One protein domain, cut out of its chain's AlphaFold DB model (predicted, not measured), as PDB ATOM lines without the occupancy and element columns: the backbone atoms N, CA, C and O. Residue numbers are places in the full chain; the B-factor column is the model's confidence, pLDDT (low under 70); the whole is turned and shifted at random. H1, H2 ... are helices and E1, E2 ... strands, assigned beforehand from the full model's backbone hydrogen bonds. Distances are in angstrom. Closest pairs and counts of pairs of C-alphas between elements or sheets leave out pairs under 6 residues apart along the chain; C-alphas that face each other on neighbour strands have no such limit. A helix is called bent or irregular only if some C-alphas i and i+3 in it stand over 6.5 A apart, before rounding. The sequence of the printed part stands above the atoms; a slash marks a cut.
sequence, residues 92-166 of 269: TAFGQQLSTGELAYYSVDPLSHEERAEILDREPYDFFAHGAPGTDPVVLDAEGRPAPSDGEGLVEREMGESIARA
ATOM      1  N   THR A  92     -39.296 -24.695 -14.714       87.56
ATOM      2  CA  THR A  92     -37.831 -24.677 -14.640       87.56
ATOM      3  C   THR A  92     -37.325 -23.763 -13.536       87.56
ATOM      4  O   THR A  92     -36.158 -23.871 -13.171       87.56
ATOM      5  N   ALA A  93     -38.184 -22.899 -12.990       92.19
ATOM      6  CA  ALA A  93     -37.870 -22.070 -11.841       92.19
ATOM      7  C   ALA A  93     -39.133 -21.635 -11.082       92.19
ATOM      8  O   ALA A  93     -40.190 -21.466 -11.694       92.19
ATOM      9  N   PHE A  94     -39.027 -21.456  -9.764       93.94
ATOM     10  CA  PHE A  94     -40.123 -20.987  -8.907       93.94
ATOM     11  C   PHE A  94     -39.603 -20.422  -7.578       93.94
ATOM     12  O   PHE A  94     -38.511 -20.768  -7.137       93.94
ATOM     13  N   GLY A  95     -40.403 -19.574  -6.930       95.12
ATOM     14  CA  GLY A  95     -40.160 -19.086  -5.571       95.12
ATOM     15  C   GLY A  95     -41.101 -19.737  -4.556       95.12
ATOM     16  O   GLY A  95     -42.252 -20.035  -4.881       95.12
ATOM     17  N   GLN A  96     -40.627 -19.953  -3.330       95.62
ATOM     18  CA  GLN A  96     -41.421 -20.479  -2.220       95.62
ATOM     19  C   GLN A  96     -41.054 -19.756  -0.920       95.62
ATOM     20  O   GLN A  96     -39.878 -19.563  -0.617       95.62
ATOM     21  N   GLN A  97     -42.064 -19.386  -0.133       96.12
ATOM     22  CA  GLN A  97     -41.854 -18.936   1.239       96.12
ATOM     23  C   GLN A  97     -41.716 -20.148   2.163       96.12
ATOM     24  O   GLN A  97     -42.578 -21.031   2.174       96.12
ATOM     25  N   LEU A  98     -40.629 -20.177   2.925       96.00
ATOM     26  CA  LEU A  98     -40.331 -21.199   3.919       96.00
ATOM     27  C   LEU A  98     -41.109 -20.929   5.214       96.00
ATOM     28  O   LEU A  98     -41.572 -19.814   5.474       96.00
ATOM     29  N   SER A  99     -41.231 -21.940   6.071       94.81
ATOM     30  CA  SER A  99     -41.946 -21.843   7.353       94.81
ATOM     31  C   SER A  99     -41.356 -20.806   8.317       94.81
ATOM     32  O   SER A  99     -42.050 -20.323   9.216       94.81
ATOM     33  N   THR A 100     -40.093 -20.429   8.115       95.50
ATOM     34  CA  THR A 100     -39.379 -19.373   8.846       95.50
ATOM     35  C   THR A 100     -39.761 -17.961   8.396       95.50
ATOM     36  O   THR A 100     -39.434 -16.993   9.082       95.50
ATOM     37  N   GLY A 101     -40.481 -17.833   7.278       94.94
ATOM     38  CA  GLY A 101     -40.798 -16.569   6.618       94.94
ATOM     39  C   GLY A 101     -39.766 -16.142   5.573       94.94
ATOM     40  O   GLY A 101     -40.066 -15.231   4.802       94.94
ATOM     41  N   GLU A 102     -38.610 -16.813   5.531       97.25
ATOM     42  CA  GLU A 102     -37.571 -16.634   4.512       97.25
ATOM     43  C   GLU A 102     -38.086 -17.067   3.134       97.25
ATOM     44  O   GLU A 102     -38.960 -17.932   3.014       97.25
ATOM     45  N   LEU A 103     -37.551 -16.460   2.084       97.00
ATOM     46  CA  LEU A 103     -37.914 -16.742   0.701       97.00
ATOM     47  C   LEU A 103     -36.794 -17.529   0.022       97.00
ATOM     48  O   LEU A 103     -35.626 -17.149   0.076       97.00
ATOM     49  N   ALA A 104     -37.147 -18.600  -0.679       97.75
ATOM     50  CA  ALA A 104     -36.199 -19.394  -1.447       97.75
ATOM     51  C   ALA A 104     -36.629 -19.500  -2.912       97.75
ATOM     52  O   ALA A 104     -37.799 -19.728  -3.222       97.75
ATOM     53  N   TYR A 105     -35.671 -19.315  -3.816       97.50
ATOM     54  CA  TYR A 105     -35.859 -19.411  -5.258       97.50
ATOM     55  C   TYR A 105     -35.169 -20.663  -5.784       97.50
ATOM     56  O   TYR A 105     -34.004 -20.895  -5.479       97.50
ATOM     57  N   TYR A 106     -35.852 -21.452  -6.602       97.31
ATOM     58  CA  TYR A 106     -35.280 -22.611  -7.274       97.31
ATOM     59  C   TYR A 106     -35.172 -22.382  -8.782       97.31
ATOM     60  O   TYR A 106     -36.099 -21.840  -9.383       97.31
ATOM     61  N   SER A 107     -34.093 -22.871  -9.399       96.19
ATOM     62  CA  SER A 107     -33.943 -23.001 -10.853       96.19
ATOM     63  C   SER A 107     -33.266 -24.318 -11.246       96.19
ATOM     64  O   SER A 107     -32.384 -24.805 -10.553       96.19
ATOM     65  N   VAL A 108     -33.629 -24.905 -12.388       94.62
ATOM     66  CA  VAL A 108     -32.957 -26.127 -12.879       94.62
ATOM     67  C   VAL A 108     -31.486 -25.852 -13.203       94.62
ATOM     68  O   VAL A 108     -30.595 -26.605 -12.807       94.62
ATOM     69  N   ASP A 109     -31.232 -24.746 -13.899       95.25
ATOM     70  CA  ASP A 109     -29.889 -24.313 -14.269       95.25
ATOM     71  C   ASP A 109     -29.296 -23.363 -13.214       95.25
ATOM     72  O   ASP A 109     -30.033 -22.603 -12.577       95.25
ATOM     73  N   PRO A 110     -27.964 -23.367 -13.020       95.88
ATOM     74  CA  PRO A 110     -27.303 -22.411 -12.142       95.88
ATOM     75  C   PRO A 110     -27.455 -20.985 -12.679       95.88
ATOM     76  O   PRO A 110     -27.051 -20.690 -13.804       95.88
ATOM     77  N   LEU A 111     -27.972 -20.085 -11.842       96.00
ATOM     78  CA  LEU A 111     -28.088 -18.665 -12.173       96.00
ATOM     79  C   LEU A 111     -26.725 -17.967 -12.133       96.00
ATOM     80  O   LEU A 111     -25.897 -18.190 -11.237       96.00
ATOM     81  N   SER A 112     -26.510 -17.048 -13.063       96.56
ATOM     82  CA  SER A 112     -25.414 -16.085 -13.002       96.56
ATOM     83  C   SER A 112     -25.638 -15.045 -11.893       96.56
ATOM     84  O   SER A 112     -26.725 -14.896 -11.336       96.56
ATOM     85  N   HIS A 113     -24.585 -14.296 -11.555       95.44
ATOM     86  CA  HIS A 113     -24.688 -13.200 -10.586       95.44
ATOM     87  C   HIS A 113     -25.637 -12.088 -11.067       95.44
ATOM     88  O   HIS A 113     -26.315 -11.468 -10.256       95.44
ATOM     89  N   GLU A 114     -25.679 -11.823 -12.374       96.38
ATOM     90  CA  GLU A 114     -26.550 -10.799 -12.959       96.38
ATOM     91  C   GLU A 114     -28.024 -11.216 -12.889       96.38
ATOM     92  O   GLU A 114     -28.849 -10.438 -12.420       96.38
ATOM     93  N   GLU A 115     -28.339 -12.470 -13.234       96.00
ATOM     94  CA  GLU A 115     -29.705 -13.007 -13.140       96.00
ATOM     95  C   GLU A 115     -30.219 -13.029 -11.696       96.00
ATOM     96  O   GLU A 115     -31.352 -12.623 -11.441       96.00
ATOM     97  N   ARG A 116     -29.382 -13.438 -10.726       96.69
ATOM     98  CA  ARG A 116     -29.755 -13.361  -9.303       96.69
ATOM     99  C   ARG A 116     -30.030 -11.928  -8.864       96.69
ATOM    100  O   ARG A 116     -31.015 -11.695  -8.176       96.69
ATOM    101  N   ALA A 117     -29.193 -10.972  -9.269       95.75
ATOM    102  CA  ALA A 117     -29.393  -9.567  -8.924       95.75
ATOM    103  C   ALA A 117     -30.703  -9.008  -9.509       95.75
ATOM    104  O   ALA A 117     -31.397  -8.261  -8.826       95.75
ATOM    105  N   GLU A 118     -31.072  -9.399 -10.735       96.06
ATOM    106  CA  GLU A 118     -32.353  -9.013 -11.341       96.06
ATOM    107  C   GLU A 118     -33.555  -9.613 -10.595       96.06
ATOM    108  O   GLU A 118     -34.559  -8.932 -10.391       96.06
ATOM    109  N   ILE A 119     -33.464 -10.876 -10.170       95.25
ATOM    110  CA  ILE A 119     -34.516 -11.520  -9.372       95.25
ATOM    111  C   ILE A 119     -34.655 -10.822  -8.011       95.25
ATOM    112  O   ILE A 119     -35.774 -10.495  -7.615       95.25
ATOM    113  N   LEU A 120     -33.533 -10.522  -7.348       95.94
ATOM    114  CA  LEU A 120     -33.494  -9.825  -6.056       95.94
ATOM    115  C   LEU A 120     -34.066  -8.402  -6.108       95.94
ATOM    116  O   LEU A 120     -34.633  -7.941  -5.119       95.94
ATOM    117  N   ASP A 121     -33.943  -7.708  -7.243       96.00
ATOM    118  CA  ASP A 121     -34.551  -6.382  -7.445       96.00
ATOM    119  C   ASP A 121     -36.089  -6.444  -7.433       96.00
ATOM    120  O   ASP A 121     -36.762  -5.492  -7.034       96.00
ATOM    121  N   ARG A 122     -36.657  -7.587  -7.837       93.81
ATOM    122  CA  ARG A 122     -38.107  -7.812  -7.870       93.81
ATOM    123  C   ARG A 122     -38.632  -8.347  -6.544       93.81
ATOM    124  O   ARG A 122     -39.708  -7.935  -6.113       93.81
ATOM    125  N   GLU A 123     -37.900  -9.267  -5.924       94.56
ATOM    126  CA  GLU A 123     -38.317  -9.945  -4.699       94.56
ATOM    127  C   GLU A 123     -37.094 -10.398  -3.872       94.56
ATOM    128  O   GLU A 123     -36.174 -11.003  -4.424       94.56
ATOM    129  N   PRO A 124     -37.046 -10.111  -2.556       95.81
ATOM    130  CA  PRO A 124     -35.853 -10.333  -1.741       95.81
ATOM    131  C   PRO A 124     -35.747 -11.794  -1.278       95.81
ATOM    132  O   PRO A 124     -36.094 -12.119  -0.148       95.81
ATOM    133  N   TYR A 125     -35.282 -12.677  -2.160       97.38
ATOM    134  CA  TYR A 125     -34.992 -14.073  -1.822       97.38
ATOM    135  C   TYR A 125     -33.757 -14.205  -0.920       97.38
ATOM    136  O   TYR A 125     -32.703 -13.640  -1.209       97.38
ATOM    137  N   ASP A 126     -33.878 -14.996   0.143       97.81
ATOM    138  CA  ASP A 126     -32.799 -15.306   1.085       97.81
ATOM    139  C   ASP A 126     -31.908 -16.450   0.569       97.81
ATOM    140  O   ASP A 126     -30.693 -16.454   0.790       97.81
ATOM    141  N   PHE A 127     -32.505 -17.397  -0.166       98.12
ATOM    142  CA  PHE A 127     -31.824 -18.578  -0.696       98.12
ATOM    143  C   PHE A 127     -32.078 -18.794  -2.189       98.12
ATOM    144  O   PHE A 127     -33.169 -18.543  -2.701       98.12
ATOM    145  N   PHE A 128     -31.077 -19.345  -2.874       98.12
ATOM    146  CA  PHE A 128     -31.137 -19.770  -4.270       98.12
ATOM    147  C   PHE A 128     -30.713 -21.233  -4.388       98.12
ATOM    148  O   PHE A 128     -29.547 -21.561  -4.187       98.12
ATOM    149  N   ALA A 129     -31.641 -22.113  -4.737       97.38
ATOM    150  CA  ALA A 129     -31.392 -23.522  -4.989       97.38
ATOM    151  C   ALA A 129     -31.289 -23.792  -6.493       97.38
ATOM    152  O   ALA A 129     -32.098 -23.284  -7.269       97.38
ATOM    153  N   HIS A 130     -30.339 -24.624  -6.917       96.75
ATOM    154  CA  HIS A 130     -30.324 -25.105  -8.294       96.75
ATOM    155  C   HIS A 130     -29.886 -26.559  -8.436       96.75
ATOM    156  O   HIS A 130     -29.057 -27.053  -7.675       96.75
ATOM    157  N   GLY A 131     -30.406 -27.253  -9.444       93.62
ATOM    158  CA  GLY A 131     -30.082 -28.658  -9.679       93.62
ATOM    159  C   GLY A 131     -31.059 -29.339 -10.627       93.62
ATOM    160  O   GLY A 131     -32.136 -28.827 -10.909       93.62
ATOM    161  N   ALA A 132     -30.686 -30.517 -11.125       91.19
ATOM    162  CA  ALA A 132     -31.618 -31.321 -11.900       91.19
ATOM    163  C   ALA A 132     -32.678 -31.945 -10.966       91.19
ATOM    164  O   ALA A 132     -32.345 -32.335  -9.841       91.19
ATOM    165  N   PRO A 133     -33.926 -32.116 -11.426       87.00
ATOM    166  CA  PRO A 133     -34.949 -32.814 -10.654       87.00
ATOM    167  C   PRO A 133     -34.483 -34.211 -10.222       87.00
ATOM    168  O   PRO A 133     -33.909 -34.960 -11.017       87.00
ATOM    169  N   GLY A 134     -34.710 -34.558  -8.953       84.62
ATOM    170  CA  GLY A 134     -34.281 -35.835  -8.367       84.62
ATOM    171  C   GLY A 134     -32.798 -35.914  -7.980       84.62
ATOM    172  O   GLY A 134     -32.327 -36.994  -7.627       84.62
ATOM    173  N   THR A 135     -32.068 -34.798  -8.039       90.12
ATOM    174  CA  THR A 135     -30.714 -34.666  -7.477       90.12
ATOM    175  C   THR A 135     -30.721 -33.723  -6.281       90.12
ATOM    176  O   THR A 135     -31.616 -32.885  -6.169       90.12
ATOM    177  N   ASP A 136     -29.731 -33.862  -5.399       93.19
ATOM    178  CA  ASP A 136     -29.555 -32.948  -4.270       93.19
ATOM    179  C   ASP A 136     -29.238 -31.541  -4.817       93.19
ATOM    180  O   ASP A 136     -28.253 -31.380  -5.553       93.19
ATOM    181  N   PRO A 137     -30.087 -30.533  -4.549       95.25
ATOM    182  CA  PRO A 137     -29.904 -29.199  -5.099       95.25
ATOM    183  C   PRO A 137     -28.735 -28.490  -4.411       95.25
ATOM    184  O   PRO A 137     -28.538 -28.595  -3.205       95.25
ATOM    185  N   VAL A 138     -27.986 -27.694  -5.166       97.31
ATOM    186  CA  VAL A 138     -26.984 -26.786  -4.605       97.31
ATOM    187  C   VAL A 138     -27.705 -25.553  -4.077       97.31
ATOM    188  O   VAL A 138     -28.334 -24.834  -4.854       97.31
ATOM    189  N   VAL A 139     -27.603 -25.298  -2.773       97.81
ATOM    190  CA  VAL A 139     -28.238 -24.145  -2.120       97.81
ATOM    191  C   VAL A 139     -27.208 -23.048  -1.858       97.81
ATOM    192  O   VAL A 139     -26.161 -23.265  -1.244       97.81
ATOM    193  N   LEU A 140     -27.516 -21.847  -2.332       97.81
ATOM    194  CA  LEU A 140     -26.716 -20.640  -2.185       97.81
ATOM    195  C   LEU A 140     -27.480 -19.588  -1.371       97.81
ATOM    196  O   LEU A 140     -28.709 -19.568  -1.379       97.81
ATOM    197  N   ASP A 141     -26.756 -18.705  -0.693       97.38
ATOM    198  CA  ASP A 141     -27.310 -17.487  -0.097       97.38
ATOM    199  C   ASP A 141     -27.604 -16.415  -1.167       97.38
ATOM    200  O   ASP A 141     -27.268 -16.570  -2.349       97.38
ATOM    201  N   ALA A 142     -28.220 -15.304  -0.757       95.38
ATOM    202  CA  ALA A 142     -28.517 -14.170  -1.633       95.38
ATOM    203  C   ALA A 142     -27.275 -13.589  -2.346       95.38
ATOM    204  O   ALA A 142     -27.372 -13.087  -3.468       95.38
ATOM    205  N   GLU A 143     -26.084 -13.705  -1.747       95.81
ATOM    206  CA  GLU A 143     -24.821 -13.278  -2.360       95.81
ATOM    207  C   GLU A 143     -24.217 -14.324  -3.318       95.81
ATOM    208  O   GLU A 143     -23.200 -14.064  -3.974       95.81
ATOM    209  N   GLY A 144     -24.833 -15.501  -3.446       94.69
ATOM    210  CA  GLY A 144     -24.373 -16.592  -4.303       94.69
ATOM    211  C   GLY A 144     -23.236 -17.425  -3.709       94.69
ATOM    212  O   GLY A 144     -22.503 -18.073  -4.462       94.69
ATOM    213  N   ARG A 145     -23.046 -17.396  -2.389       97.12
ATOM    214  CA  ARG A 145     -22.110 -18.269  -1.663       97.12
ATOM    215  C   ARG A 145     -22.861 -19.505  -1.160       97.12
ATOM    216  O   ARG A 145     -24.075 -19.432  -1.025       97.12
ATOM    217  N   PRO A 146     -22.181 -20.625  -0.859       97.50
ATOM    218  CA  PRO A 146     -22.837 -21.785  -0.258       97.50
ATOM    219  C   PRO A 146     -23.636 -21.390   0.985       97.50
ATOM    220  O   PRO A 146     -23.099 -20.703   1.862       97.50
ATOM    221  N   ALA A 147     -24.903 -21.799   1.035       96.12
ATOM    222  CA  ALA A 147     -25.773 -21.475   2.152       96.12
ATOM    223  C   ALA A 147     -25.249 -22.105   3.460       96.12
ATOM    224  O   ALA A 147     -24.602 -23.157   3.440       96.12
ATOM    225  N   PRO A 148     -25.516 -21.482   4.617       94.75
ATOM    226  CA  PRO A 148     -25.335 -22.127   5.913       94.75
ATOM    227  C   PRO A 148     -26.072 -23.478   5.983       94.75
ATOM    228  O   PRO A 148     -27.150 -23.630   5.411       94.75
ATOM    229  N   SER A 149     -25.517 -24.454   6.709       92.88
ATOM    230  CA  SER A 149     -26.051 -25.831   6.768       92.88
ATOM    231  C   SER A 149     -27.496 -25.924   7.273       92.88
ATOM    232  O   SER A 149     -28.224 -26.862   6.957       92.88
ATOM    233  N   ASP A 150     -27.907 -24.974   8.109       93.19
ATOM    234  CA  ASP A 150     -29.278 -24.826   8.592       93.19
ATOM    235  C   ASP A 150     -30.235 -24.328   7.501       93.19
ATOM    236  O   ASP A 150     -31.343 -24.858   7.410       93.19
ATOM    237  N   GLY A 151     -29.801 -23.393   6.651       92.44
ATOM    238  CA  GLY A 151     -30.564 -22.925   5.488       92.44
ATOM    239  C   GLY A 151     -30.680 -23.989   4.396       92.44
ATOM    240  O   GLY A 151     -31.773 -24.249   3.897       92.44
ATOM    241  N   GLU A 152     -29.582 -24.685   4.094       95.56
ATOM    242  CA  GLU A 152     -29.563 -25.815   3.153       95.56
ATOM    243  C   GLU A 152     -30.559 -26.907   3.579       95.56
ATOM    244  O   GLU A 152     -31.490 -27.231   2.840       95.56
ATOM    245  N   GLY A 153     -30.466 -27.380   4.827       95.19
ATOM    246  CA  GLY A 153     -31.373 -28.403   5.357       95.19
ATOM    247  C   GLY A 153     -32.817 -27.934   5.592       95.19
ATOM    248  O   GLY A 153     -33.684 -28.758   5.917       95.19
ATOM    249  N   LEU A 154     -33.097 -26.631   5.498       95.94
ATOM    250  CA  LEU A 154     -34.452 -26.077   5.496       95.94
ATOM    251  C   LEU A 154     -35.034 -26.104   4.080       95.94
ATOM    252  O   LEU A 154     -36.119 -26.656   3.883       95.94
ATOM    253  N   VAL A 155     -34.284 -25.589   3.101       96.19
ATOM    254  CA  VAL A 155     -34.652 -25.601   1.678       96.19
ATOM    255  C   VAL A 155     -34.881 -27.031   1.192       96.19
ATOM    256  O   VAL A 155     -35.933 -27.319   0.627       96.19
ATOM    257  N   GLU A 156     -33.971 -27.963   1.481       95.44
ATOM    258  CA  GLU A 156     -34.134 -29.372   1.097       95.44
ATOM    259  C   GLU A 156     -35.403 -30.001   1.686       95.44
ATOM    260  O   GLU A 156     -36.105 -30.759   1.019       95.44
ATOM    261  N   ARG A 157     -35.730 -29.680   2.940       95.94
ATOM    262  CA  ARG A 157     -36.868 -30.281   3.644       95.94
ATOM    263  C   ARG A 157     -38.209 -29.743   3.168       95.94
ATOM    264  O   ARG A 157     -39.172 -30.502   3.113       95.94
ATOM    265  N   GLU A 158     -38.282 -28.448   2.886       96.50
ATOM    266  CA  GLU A 158     -39.544 -27.768   2.573       96.50
ATOM    267  C   GLU A 158     -39.786 -27.593   1.075       96.50
ATOM    268  O   GLU A 158     -40.939 -27.571   0.642       96.50
ATOM    269  N   MET A 159     -38.722 -27.498   0.277       95.56
ATOM    270  CA  MET A 159     -38.810 -27.403  -1.179       95.56
ATOM    271  C   MET A 159     -38.456 -28.709  -1.881       95.56
ATOM    272  O   MET A 159     -38.763 -28.830  -3.060       95.56
ATOM    273  N   GLY A 160     -37.845 -29.695  -1.211       93.25
ATOM    274  CA  GLY A 160     -37.343 -30.912  -1.863       93.25
ATOM    275  C   GLY A 160     -38.391 -31.659  -2.687       93.25
ATOM    276  O   GLY A 160     -38.097 -32.105  -3.791       93.25
ATOM    277  N   GLU A 161     -39.638 -31.730  -2.210       90.31
ATOM    278  CA  GLU A 161     -40.744 -32.332  -2.966       90.31
ATOM    279  C   GLU A 161     -41.107 -31.508  -4.216       90.31
ATOM    280  O   GLU A 161     -41.288 -32.071  -5.296       90.31
ATOM    281  N   SER A 162     -41.160 -30.178  -4.097       88.94
ATOM    282  CA  SER A 162     -41.397 -29.256  -5.217       88.94
ATOM    283  C   SER A 162     -40.259 -29.301  -6.244       88.94
ATOM    284  O   SER A 162     -40.514 -29.313  -7.444       88.94
ATOM    285  N   ILE A 163     -39.008 -29.382  -5.782       92.19
ATOM    286  CA  ILE A 163     -37.795 -29.510  -6.604       92.19
ATOM    287  C   ILE A 163     -37.772 -30.859  -7.328       92.19
ATOM    288  O   ILE A 163     -37.481 -30.912  -8.520       92.19
ATOM    289  N   ALA A 164     -38.126 -31.948  -6.642       89.50
ATOM    290  CA  ALA A 164     -38.203 -33.276  -7.244       89.50
ATOM    291  C   ALA A 164     -39.266 -33.357  -8.352       89.50
ATOM    292  O   ALA A 164     -39.077 -34.101  -9.311       89.50
ATOM    293  N   ARG A 165     -40.350 -32.578  -8.232       85.00
ATOM    294  CA  ARG A 165     -41.393 -32.435  -9.260       85.00
ATOM    295  C   ARG A 165     -41.091 -31.377 -10.317       85.00
ATOM    296  O   ARG A 165     -41.789 -31.320 -11.328       85.00
ATOM    297  N   ALA A 166     -40.093 -30.518 -10.106       83.81
ATOM    298  CA  ALA A 166     -39.688 -29.566 -11.130       83.81
ATOM    299  C   ALA A 166     -39.305 -30.340 -12.397       83.81
ATOM    300  O   ALA A 166     -38.787 -31.448 -12.323       83.81
TER     301      ALA A 166
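AT A GLANCE: This is residues 92 to 166 of the 269 residues of the protein "VanZ domain-containing protein" of Nocardiopsis sinuspersici (UniProt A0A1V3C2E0). A twisted sheet of four short strands has the long, kinked helix H2 slanting over one face, while the shorter helix H1 is set farther out beyond the other face. Two hairpins, E1 with E2 and E3 with E4, sit side by side in the sheet, joined through H1. The printed part has 75 residues, with named elements in the order E1, E2, H1, E3, E4, H2; the sheet's order is E1, E2, E3, E4, mixed, and the class is mixed, helices and strands. The whole is compact, with a radius of gyration of the C-alphas of 10.9 A and spans of 27 by 25 by 19 A.

HOW THE PARTS SIT: E1, residues 93 to 97, and E2, residues 103 to 107, form an antiparallel hairpin, with N 96 and O 104 at 2.8 A. H1, residues 113 to 122, is only just not on the sheet, with 4 pairs of C-alphas within 10 A. E3, residues 127 to 130, is parallel to E2, with N 105 and O 127 at 2.8 A; E2, H1 and E3 make a strand-helix-strand unit, two parallel neighbours joined through a helix, its crossover right-handed. E4, residues 138 to 141, forms an antiparallel hairpin with E3, with N 128 and O 140 at 2.8 A. H2, residues 149 to 165, is on one face of the sheet, making two layers, sheet and helix, at a height over the sheet of 8.8 A. It runs slantwise to the strands, at 51 degrees to E2 on the local plane; its closest C-alphas to E4 are Glu 152 to Val 139, 5.7 A. H1 and H2 are apart. O i to N i+4 pairs are within hydrogen-bond range in 5 of 6 in H1 and 10 of 13 in H2.

IN THESE COORDINATES: E1 begins at C-alpha 93, (-37.870, -22.070, -11.841), and is 14.0 A long; E2 is 13.7 A, H1 14.7 A, E3 10.1 A and E4 10.3 A. H2, 23.1 A, ends at C-alpha 165, (-41.393, -32.435, -9.260); it is irregular, with C-alphas 158 and 161 7.3 A apart, and has a kink of 56 degrees near residue 159.

THE WHOLE: The two C-alphas farthest apart are those of Asp 121 and Gly 134, 29.5 A. The printed part has no cut and no long link. Its mean pLDDT is 94.7, and no printed residue is under 70.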